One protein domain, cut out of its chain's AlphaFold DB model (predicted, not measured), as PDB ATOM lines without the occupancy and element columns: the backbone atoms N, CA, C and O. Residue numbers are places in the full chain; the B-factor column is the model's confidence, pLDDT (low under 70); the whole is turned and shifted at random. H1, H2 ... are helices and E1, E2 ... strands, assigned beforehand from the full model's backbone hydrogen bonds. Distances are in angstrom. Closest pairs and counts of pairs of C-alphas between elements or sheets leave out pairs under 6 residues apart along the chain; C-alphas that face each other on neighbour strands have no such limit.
ATOM      1  N   TYR A  12     349.075 221.715 335.197       86.50
ATOM      2  CA  TYR A  12     350.216 222.261 334.459       86.50
ATOM      3  C   TYR A  12     350.978 223.271 335.318       86.50
ATOM      4  O   TYR A  12     350.430 224.302 335.699       86.50
ATOM      5  N   GLY A  13     352.242 222.986 335.635       87.50
ATOM      6  CA  GLY A  13     353.058 223.856 336.484       87.50
ATOM      7  C   GLY A  13     353.389 225.193 335.814       87.50
ATOM      8  O   GLY A  13     353.803 225.217 334.655       87.50
ATOM      9  N   TRP A  14     353.250 226.300 336.547       85.94
ATOM     10  CA  TRP A  14     353.601 227.645 336.064       85.94
ATOM     11  C   TRP A  14     354.693 228.347 336.873       85.94
ATOM     12  O   TRP A  14     355.187 229.389 336.443       85.94
ATOM     13  N   GLY A  15     355.124 227.791 338.006       85.50
ATOM     14  CA  GLY A  15     356.260 228.337 338.745       85.50
ATOM     15  C   GLY A  15     356.428 227.750 340.138       85.50
ATOM     16  O   GLY A  15     355.594 226.986 340.609       85.50
ATOM     17  N   GLY A  16     357.519 228.133 340.794       82.94
ATOM     18  CA  GLY A  16     357.770 227.832 342.198       82.94
ATOM     19  C   GLY A  16     358.557 228.961 342.853       82.94
ATOM     20  O   GLY A  16     359.323 229.659 342.183       82.94
ATOM     21  N   ALA A  17     358.342 229.154 344.148       75.19
ATOM     22  CA  ALA A  17     359.022 230.145 344.960       75.19
ATOM     23  C   ALA A  17     360.105 229.484 345.836       75.19
ATOM     24  O   ALA A  17     360.002 228.306 346.182       75.19
ATOM     25  N   PRO A  18     361.162 230.226 346.224       68.31
ATOM     26  CA  PRO A  18     362.226 229.700 347.084       68.31
ATOM     27  C   PRO A  18     361.755 229.198 348.460       68.31
ATOM     28  O   PRO A  18     362.505 228.474 349.109       68.31
ATOM     29  N   GLY A  19     360.555 229.588 348.906       69.62
ATOM     30  CA  GLY A  19     359.940 229.132 350.155       69.62
ATOM     31  C   GLY A  19     359.344 227.723 350.084       69.62
ATOM     32  O   GLY A  19     358.983 227.172 351.119       69.62
ATOM     33  N   GLY A  20     359.313 227.105 348.897       77.44
ATOM     34  CA  GLY A  20     358.730 225.781 348.664       77.44
ATOM     35  C   GLY A  20     357.356 225.830 347.998       77.44
ATOM     36  O   GLY A  20     356.876 224.800 347.526       77.44
ATOM     37  N   GLU A  21     356.763 227.019 347.874       86.81
ATOM     38  CA  GLU A  21     355.459 227.187 347.253       86.81
ATOM     39  C   GLU A  21     355.534 226.876 345.756       86.81
ATOM     40  O   GLU A  21     356.428 227.348 345.051       86.81
ATOM     41  N   THR A  22     354.590 226.092 345.240       90.12
ATOM     42  CA  THR A  22     354.552 225.695 343.827       90.12
ATOM     43  C   THR A  22     353.190 225.990 343.214       90.12
ATOM     44  O   THR A  22     352.155 225.713 343.815       90.12
ATOM     45  N   GLY A  23     353.193 226.550 342.009       91.25
ATOM     46  CA  GLY A  23     352.008 226.984 341.283       91.25
ATOM     47  C   GLY A  23     351.632 226.071 340.117       91.25
ATOM     48  O   GLY A  23     352.486 225.704 339.305       91.25
ATOM     49  N   TYR A  24     350.339 225.765 339.999       91.62
ATOM     50  CA  TYR A  24     349.745 224.931 338.953       91.62
ATOM     51  C   TYR A  24     348.482 225.558 338.342       91.62
ATOM     52  O   TYR A  24     347.731 226.270 339.010       91.62
ATOM     53  N   TRP A  25     348.244 225.292 337.059       91.94
ATOM     54  CA  TRP A  25     346.949 225.451 336.402       91.94
ATOM     55  C   TRP A  25     346.176 224.160 336.569       91.94
ATOM     56  O   TRP A  25     346.668 223.113 336.152       91.94
ATOM     57  N   HIS A  26     344.977 224.231 337.131       91.56
ATOM     58  CA  HIS A  26     343.994 223.172 336.958       91.56
ATOM     59  C   HIS A  26     343.380 223.338 335.565       91.56
ATOM     60  O   HIS A  26     342.631 224.287 335.325       91.56
ATOM     61  N   VAL A  27     343.757 222.447 334.646       88.88
ATOM     62  CA  VAL A  27     343.281 222.463 333.260       88.88
ATOM     63  C   VAL A  27     341.808 222.076 333.232       88.88
ATOM     64  O   VAL A  27     341.459 220.932 333.515       88.88
ATOM     65  N   ASP A  28     340.964 223.037 332.865       84.69
ATOM     66  CA  ASP A  28     339.523 222.859 332.697       84.69
ATOM     67  C   ASP A  28     339.086 223.465 331.355       84.69
ATOM     68  O   ASP A  28     339.068 224.684 331.170       84.69
ATOM     69  N   GLY A  29     338.799 222.596 330.385       83.94
ATOM     70  CA  GLY A  29     338.463 222.987 329.016       83.94
ATOM     71  C   GLY A  29     339.633 223.573 328.214       83.94
ATOM     72  O   GLY A  29     340.804 223.436 328.570       83.94
ATOM     73  N   ASP A  30     339.299 224.227 327.099       85.94
ATOM     74  CA  ASP A  30     340.270 224.617 326.065       85.94
ATOM     75  C   ASP A  30     340.842 226.039 326.213       85.94
ATOM     76  O   ASP A  30     341.783 226.373 325.496       85.94
ATOM     77  N   ASP A  31     340.288 226.891 327.089       85.56
ATOM     78  CA  ASP A  31     340.763 228.272 327.292       85.56
ATOM     79  C   ASP A  31     341.703 228.366 328.504       85.56
ATOM     80  O   ASP A  31     341.230 228.370 329.646       85.56
ATOM     81  N   PRO A  32     343.023 228.535 328.295       81.94
ATOM     82  CA  PRO A  32     343.983 228.618 329.387       81.94
ATOM     83  C   PRO A  32     343.782 229.823 330.307       81.94
ATOM     84  O   PRO A  32     344.255 229.806 331.440       81.94
ATOM     85  N   ASN A  33     343.089 230.875 329.853       82.69
ATOM     86  CA  ASN A  33     342.798 232.033 330.701       82.69
ATOM     87  C   ASN A  33     341.706 231.737 331.737       82.69
ATOM     88  O   ASN A  33     341.607 232.452 332.733       82.69
ATOM     89  N   GLY A  34     340.888 230.708 331.496       82.94
ATOM     90  CA  GLY A  34     339.840 230.254 332.407       82.94
ATOM     91  C   GLY A  34     340.301 229.187 333.398       82.94
ATOM     92  O   GLY A  34     339.578 228.898 334.348       82.94
ATOM     93  N   TRP A  35     341.488 228.607 333.206       91.94
ATOM     94  CA  TRP A  35     342.005 227.550 334.072       91.94
ATOM     95  C   TRP A  35     342.220 228.060 335.489       91.94
ATOM     96  O   TRP A  35     342.781 229.135 335.694       91.94
ATOM     97  N   ALA A  36     341.793 227.288 336.485       93.94
ATOM     98  CA  ALA A  36     341.903 227.720 337.869       93.94
ATOM     99  C   ALA A  36     343.371 227.756 338.323       93.94
ATOM    100  O   ALA A  36     344.168 226.881 337.975       93.94
ATOM    101  N   ALA A  37     343.724 228.770 339.116       93.94
ATOM    102  CA  ALA A  37     345.039 228.854 339.738       93.94
ATOM    103  C   ALA A  37     345.058 227.991 340.995       93.94
ATOM    104  O   ALA A  37     344.160 228.097 341.831       93.94
ATOM    105  N   VAL A  38     346.097 227.178 341.136       92.75
ATOM    106  CA  VAL A  38     346.362 226.386 342.334       92.75
ATOM    107  C   VAL A  38     347.756 226.718 342.833       92.75
ATOM    108  O   VAL A  38     348.707 226.692 342.054       92.75
ATOM    109  N   VAL A  39     347.891 227.031 344.117       92.31
ATOM    110  CA  VAL A  39     349.195 227.232 344.762       92.31
ATOM    111  C   VAL A  39     349.284 226.283 345.938       92.31
ATOM    112  O   VAL A  39     348.371 226.249 346.749       92.31
ATOM    113  N   ILE A  40     350.362 225.514 346.018       90.25
ATOM    114  CA  ILE A  40     350.628 224.557 347.094       90.25
ATOM    115  C   ILE A  40     351.779 225.110 347.923       90.25
ATOM    116  O   ILE A  40     352.827 225.393 347.347       90.25
ATOM    117  N   GLY A  41     351.594 225.264 349.234       86.44
ATOM    118  CA  GLY A  41     352.620 225.778 350.143       86.44
ATOM    119  C   GLY A  41     353.576 224.691 350.627       86.44
ATOM    120  O   GLY A  41     354.677 224.532 350.110       86.44
ATOM    121  N   ASP A  42     353.138 223.915 351.617       81.56
ATOM    122  CA  ASP A  42     353.928 222.885 352.313       81.56
ATOM    123  C   ASP A  42     353.490 221.444 351.978       81.56
ATOM    124  O   ASP A  42     353.860 220.480 352.654       81.56
ATOM    125  N   GLY A  43     352.681 221.291 350.926       76.94
ATOM    126  CA  GLY A  43     352.054 220.025 350.543       76.94
ATOM    127  C   GLY A  43     350.768 219.701 351.311       76.94
ATOM    128  O   GLY A  43     350.119 218.708 350.983       76.94
ATOM    129  N   LEU A  44     350.382 220.518 352.296       79.75
ATOM    130  CA  LEU A  44     349.112 220.416 353.021       79.75
ATOM    131  C   LEU A  44     348.224 221.637 352.769       79.75
ATOM    132  O   LEU A  44     347.012 221.474 352.622       79.75
ATOM    133  N   THR A  45     348.811 222.832 352.692       87.62
ATOM    134  CA  THR A  45     348.090 224.078 352.408       87.62
ATOM    135  C   THR A  45     348.003 224.347 350.915       87.62
ATOM    136  O   THR A  45     348.996 224.235 350.187       87.62
ATOM    137  N   ASN A  46     346.801 224.707 350.452       90.31
ATOM    138  CA  ASN A  46     346.571 224.997 349.044       90.31
ATOM    139  C   ASN A  46     345.598 226.161 348.864       90.31
ATOM    140  O   ASN A  46     344.503 226.147 349.420       90.31
ATOM    141  N   ASP A  47     345.947 227.090 347.986       93.19
ATOM    142  CA  ASP A  47     344.999 228.060 347.455       93.19
ATOM    143  C   ASP A  47     344.390 227.520 346.163       93.19
ATOM    144  O   ASP A  47     345.104 226.999 345.303       93.19
ATOM    145  N   TYR A  48     343.080 227.696 345.998       93.56
ATOM    146  CA  TYR A  48     342.373 227.422 344.749       93.56
ATOM    147  C   TYR A  48     341.586 228.654 344.309       93.56
ATOM    148  O   TYR A  48     340.709 229.130 345.033       93.56
ATOM    149  N   HIS A  49     341.856 229.142 343.100       93.94
ATOM    150  CA  HIS A  49     341.187 230.309 342.541       93.94
ATOM    151  C   HIS A  49     340.558 229.999 341.175       93.94
ATOM    152  O   HIS A  49     341.285 229.811 340.197       93.94
ATOM    153  N   PRO A  50     339.218 230.007 341.046       92.44
ATOM    154  CA  PRO A  50     338.524 229.537 339.842       92.44
ATOM    155  C   PRO A  50     338.662 230.459 338.621       92.44
ATOM    156  O   PRO A  50     338.198 230.112 337.544       92.44
ATOM    157  N   HIS A  51     339.253 231.644 338.777       90.88
ATOM    158  CA  HIS A  51     339.320 232.671 337.728       90.88
ATOM    159  C   HIS A  51     340.741 232.924 337.185       90.88
ATOM    160  O   HIS A  51     341.025 234.006 336.676       90.88
ATOM    161  N   GLY A  52     341.651 231.958 337.328       90.75
ATOM    162  CA  GLY A  52     343.002 232.040 336.761       90.75
ATOM    163  C   GLY A  52     344.010 232.894 337.534       90.75
ATOM    164  O   GLY A  52     343.693 233.467 338.582       90.75
ATOM    165  N   LEU A  53     345.254 232.964 337.019       88.75
ATOM    166  CA  LEU A  53     346.400 233.579 337.726       88.75
ATOM    167  C   LEU A  53     346.151 235.026 338.058       88.75
ATOM    168  O   LEU A  53     346.456 235.497 339.145       88.75
ATOM    169  N   VAL A  54     345.683 235.748 337.046       89.69
ATOM    170  CA  VAL A  54     345.629 237.198 337.099       89.69
ATOM    171  C   VAL A  54     344.596 237.607 338.135       89.69
ATOM    172  O   VAL A  54     344.877 238.485 338.948       89.69
ATOM    173  N   ALA A  55     343.445 236.928 338.164       91.69
ATOM    174  CA  ALA A  55     342.434 237.148 339.187       91.69
ATOM    175  C   ALA A  55     342.950 236.754 340.577       91.69
ATOM    176  O   ALA A  55     342.846 237.565 341.490       91.69
ATOM    177  N   TYR A  56     343.603 235.591 340.707       91.62
ATOM    178  CA  TYR A  56     344.218 235.158 341.965       91.62
ATOM    179  C   TYR A  56     345.187 236.202 342.530       91.62
ATOM    180  O   TYR A  56     345.014 236.665 343.653       91.62
ATOM    181  N   LEU A  57     346.169 236.638 341.736       89.50
ATOM    182  CA  LEU A  57     347.155 237.631 342.162       89.50
ATOM    183  C   LEU A  57     346.503 238.982 342.479       89.50
ATOM    184  O   LEU A  57     346.864 239.627 343.460       89.50
ATOM    185  N   THR A  58     345.527 239.404 341.672       91.19
ATOM    186  CA  THR A  58     344.810 240.668 341.888       91.19
ATOM    187  C   THR A  58     344.035 240.643 343.200       91.19
ATOM    188  O   THR A  58     344.123 241.593 343.978       91.19
ATOM    189  N   ASP A  59     343.301 239.566 343.476       92.88
ATOM    190  CA  ASP A  59     342.508 239.441 344.696       92.88
ATOM    191  C   ASP A  59     343.382 239.204 345.932       92.88
ATOM    192  O   ASP A  59     343.070 239.736 346.999       92.88
ATOM    193  N   LEU A  60     344.520 238.520 345.789       90.31
ATOM    194  CA  LEU A  60     345.519 238.366 346.849       90.31
ATOM    195  C   LEU A  60     346.117 239.724 347.260       90.31
ATOM    196  O   LEU A  60     346.112 240.090 348.443       90.31
ATOM    197  N   ILE A  61     346.568 240.514 346.277       88.81
ATOM    198  CA  ILE A  61     347.123 241.860 346.497       88.81
ATOM    199  C   ILE A  61     346.045 242.800 347.050       88.81
ATOM    200  O   ILE A  61     346.307 243.558 347.981       88.81
ATOM    201  N   ALA A  62     344.816 242.731 346.542       89.38
ATOM    202  CA  ALA A  62     343.708 243.544 347.041       89.38
ATOM    203  C   ALA A  62     343.192 243.105 348.426       89.38
ATOM    204  O   ALA A  62     342.330 243.776 348.991       89.38
ATOM    205  N   GLY A  63     343.672 241.977 348.964       88.88
ATOM    206  CA  GLY A  63     343.177 241.396 350.214       88.88
ATOM    207  C   GLY A  63     341.734 240.898 350.141       88.88
ATOM    208  O   GLY A  63     341.060 240.815 351.164       88.88
ATOM    209  N   ARG A  64     341.253 240.584 348.935       92.19
ATOM    210  CA  ARG A  64     339.924 240.014 348.669       92.19
ATOM    211  C   ARG A  64     339.925 238.490 348.640       92.19
ATOM    212  O   ARG A  64     338.851 237.896 348.680       92.19
ATOM    213  N   PHE A  65     341.104 237.877 348.587       91.06
ATOM    214  CA  PHE A  65     341.267 236.433 348.655       91.06
ATOM    215  C   PHE A  65     341.945 236.025 349.973       91.06
ATOM    216  O   PHE A  65     343.058 236.489 350.241       91.06
ATOM    217  N   PRO A  66     341.300 235.188 350.805       88.69
ATOM    218  CA  PRO A  66     341.943 234.589 351.967       88.69
ATOM    219  C   PRO A  66     342.852 233.447 351.499       88.69
ATOM    220  O   PRO A  66     342.375 232.474 350.923       88.69
ATOM    221  N   THR A  67     344.154 233.587 351.725       89.56
ATOM    222  CA  THR A  67     345.154 232.569 351.375       89.56
ATOM    223  C   THR A  67     345.490 231.703 352.584       89.56
ATOM    224  O   THR A  67     345.558 232.198 353.709       89.56
ATOM    225  N   GLU A  68     345.703 230.412 352.347       89.25
ATOM    226  CA  GLU A  68     346.257 229.466 353.325       89.25
ATOM    227  C   GLU A  68     347.760 229.235 353.110       89.25
ATOM    228  O   GLU A  68     348.436 228.649 353.957       89.25
ATOM    229  N   VAL A  69     348.282 229.684 351.966       88.44
ATOM    230  CA  VAL A  69     349.667 229.471 351.543       88.44
ATOM    231  C   VAL A  69     350.592 230.560 352.081       88.44
ATOM    232  O   VAL A  69     351.681 230.251 352.560       88.44
ATOM    233  N   PHE A  70     350.182 231.830 352.020       85.31
ATOM    234  CA  PHE A  70     351.032 232.944 352.442       85.31
ATOM    235  C   PHE A  70     350.620 233.489 353.810       85.31
ATOM    236  O   PHE A  70     349.466 233.845 354.030       85.31
ATOM    237  N   GLY A  71     351.594 233.611 354.717       82.62
ATOM    238  CA  GLY A  71     351.402 234.271 356.008       82.62
ATOM    239  C   GLY A  71     351.293 235.797 355.900       82.62
ATOM    240  O   GLY A  71     351.702 236.398 354.902       82.62
ATOM    241  N   ASP A  72     350.790 236.427 356.965       81.62
ATOM    242  CA  ASP A  72     350.496 237.867 357.014       81.62
ATOM    243  C   ASP A  72     351.699 238.749 356.635       81.62
ATOM    244  O   ASP A  72     351.564 239.637 355.794       81.62
ATOM    245  N   ASP A  73     352.894 238.457 357.160       82.25
ATOM    246  CA  ASP A  73     354.117 239.222 356.868       82.25
ATOM    247  C   ASP A  73     354.477 239.209 355.367       82.25
ATOM    248  O   ASP A  73     354.901 240.218 354.793       82.25
ATOM    249  N   ALA A  74     354.291 238.063 354.700       79.94
ATOM    250  CA  ALA A  74     354.554 237.928 353.269       79.94
ATOM    251  C   ALA A  74     353.527 238.715 352.444       79.94
ATOM    252  O   ALA A  74     353.884 239.385 351.470       79.94
ATOM    253  N   LEU A  75     352.258 238.691 352.860       81.62
ATOM    254  CA  LEU A  75     351.192 239.460 352.222       81.62
ATOM    255  C   LEU A  75     351.402 240.964 352.376       81.62
ATOM    256  O   LEU A  75     351.199 241.702 351.410       81.62
ATOM    257  N   GLU A  76     351.836 241.434 353.545       83.94
ATOM    258  CA  GLU A  76     352.180 242.843 353.748       83.94
ATOM    259  C   GLU A  76     353.305 243.290 352.812       83.94
ATOM    260  O   GLU A  76     353.187 244.335 352.166       83.94
ATOM    261  N   LEU A  77     354.358 242.479 352.670       82.69
ATOM    262  CA  LEU A  77     355.473 242.774 351.769       82.69
ATOM    263  C   LEU A  77     355.023 242.852 350.301       82.69
ATOM    264  O   LEU A  77     355.386 243.791 349.582       82.69
ATOM    265  N   ILE A  78     354.208 241.892 349.857       78.94
ATOM    266  CA  ILE A  78     353.647 241.864 348.501       78.94
ATOM    267  C   ILE A  78     352.800 243.121 348.269       78.94
ATOM    268  O   ILE A  78     353.017 243.857 347.306       78.94
ATOM    269  N   ARG A  79     351.878 243.434 349.183       82.31
ATOM    270  CA  ARG A  79     350.991 244.603 349.070       82.31
ATOM    271  C   ARG A  79     351.763 245.917 349.040       82.31
ATOM    272  O   ARG A  79     351.478 246.758 348.193       82.31
ATOM    273  N   ALA A  80     352.769 246.068 349.900       82.62
ATOM    274  CA  ALA A  80     353.630 247.249 349.932       82.62
ATOM    275  C   ALA A  80     354.446 247.440 348.640       82.62
ATOM    276  O   ALA A  80     354.835 248.563 348.325       82.62
ATOM    277  N   THR A  81     354.706 246.359 347.901       80.44
ATOM    278  CA  THR A  81     355.447 246.399 346.633       80.44
ATOM    279  C   THR A  81     354.564 246.837 345.461       80.44
ATOM    280  O   THR A  81     355.033 247.552 344.578       80.44
ATOM    281  N   PHE A  82     353.292 246.424 345.442       75.25
ATOM    282  CA  PHE A  82     352.408 246.606 344.283       75.25
ATOM    283  C   PHE A  82     351.369 247.726 344.424       75.25
ATOM    284  O   PHE A  82     350.830 248.170 343.410       75.25
ATOM    285  N   LEU A  83     351.081 248.206 345.637       69.69
ATOM    286  CA  LEU A  83     350.135 249.301 345.859       69.69
ATOM    287  C   LEU A  83     350.883 250.634 346.061       69.69
ATOM    288  O   LEU A  83     351.765 250.710 346.920       69.69
TER     289      LEU A  83
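AT A GLANCE: This is residues 12 to 83 of the 85 residues of an uncharacterized protein of Mycolicibacterium peregrinum (UniProt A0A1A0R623). A twisted sheet of four antiparallel strands has helix H1 over one face, making two layers, while H2 packs crosswise on H1, off the sheet. The 72 printed residues, mixed in class, run E1 E2 E3 E4 H1 H2; the strands form a meander, each the antiparallel neighbour of the one before. The whole is compact, radius of gyration of the C-alphas 12.0 A, spanning 36 by 26 by 17 A.

HOW THE PARTS SIT: Start at E1, residues 12 to 16, a hairpin with E2, residues 22 to 26; N 14 and O 23 are within hydrogen-bond range, 2.9 A. E3, residues 36 to 40, forms a hairpin with E2; look at N 24 and O 38, 2.8 A. E4, residues 46 to 49, forms one with E3; see N 47 and O 39, 2.8 A. H1, residues 52 to 61, is over E3 and E4, its height over the sheet 9.7 A; its closest C-alpha pair with E3 is Ala 36 and Gly 52, 4.6 A. H2, residues 72 to 82, touches H1, about perpendicular at 78 degrees; their closest C-alphas, Ile 61 and Arg 79, are 5.4 A apart. Every O i to N i+4 pair is within range in H1 and H2.

IN THESE COORDINATES: Find C-alpha 12 at (350.216, 222.261, 334.459), where E1 begins. H1 is 14.4 A long; H2, 15.6 A, ends at C-alpha 82, (352.408, 246.606, 344.283).

THE WHOLE: The farthest C-alphas, Asp 30 and Asp 73, are 36.8 A apart. The printed part has no cut and no long link; pLDDT is under 70 at residues 18 to 19 and 83.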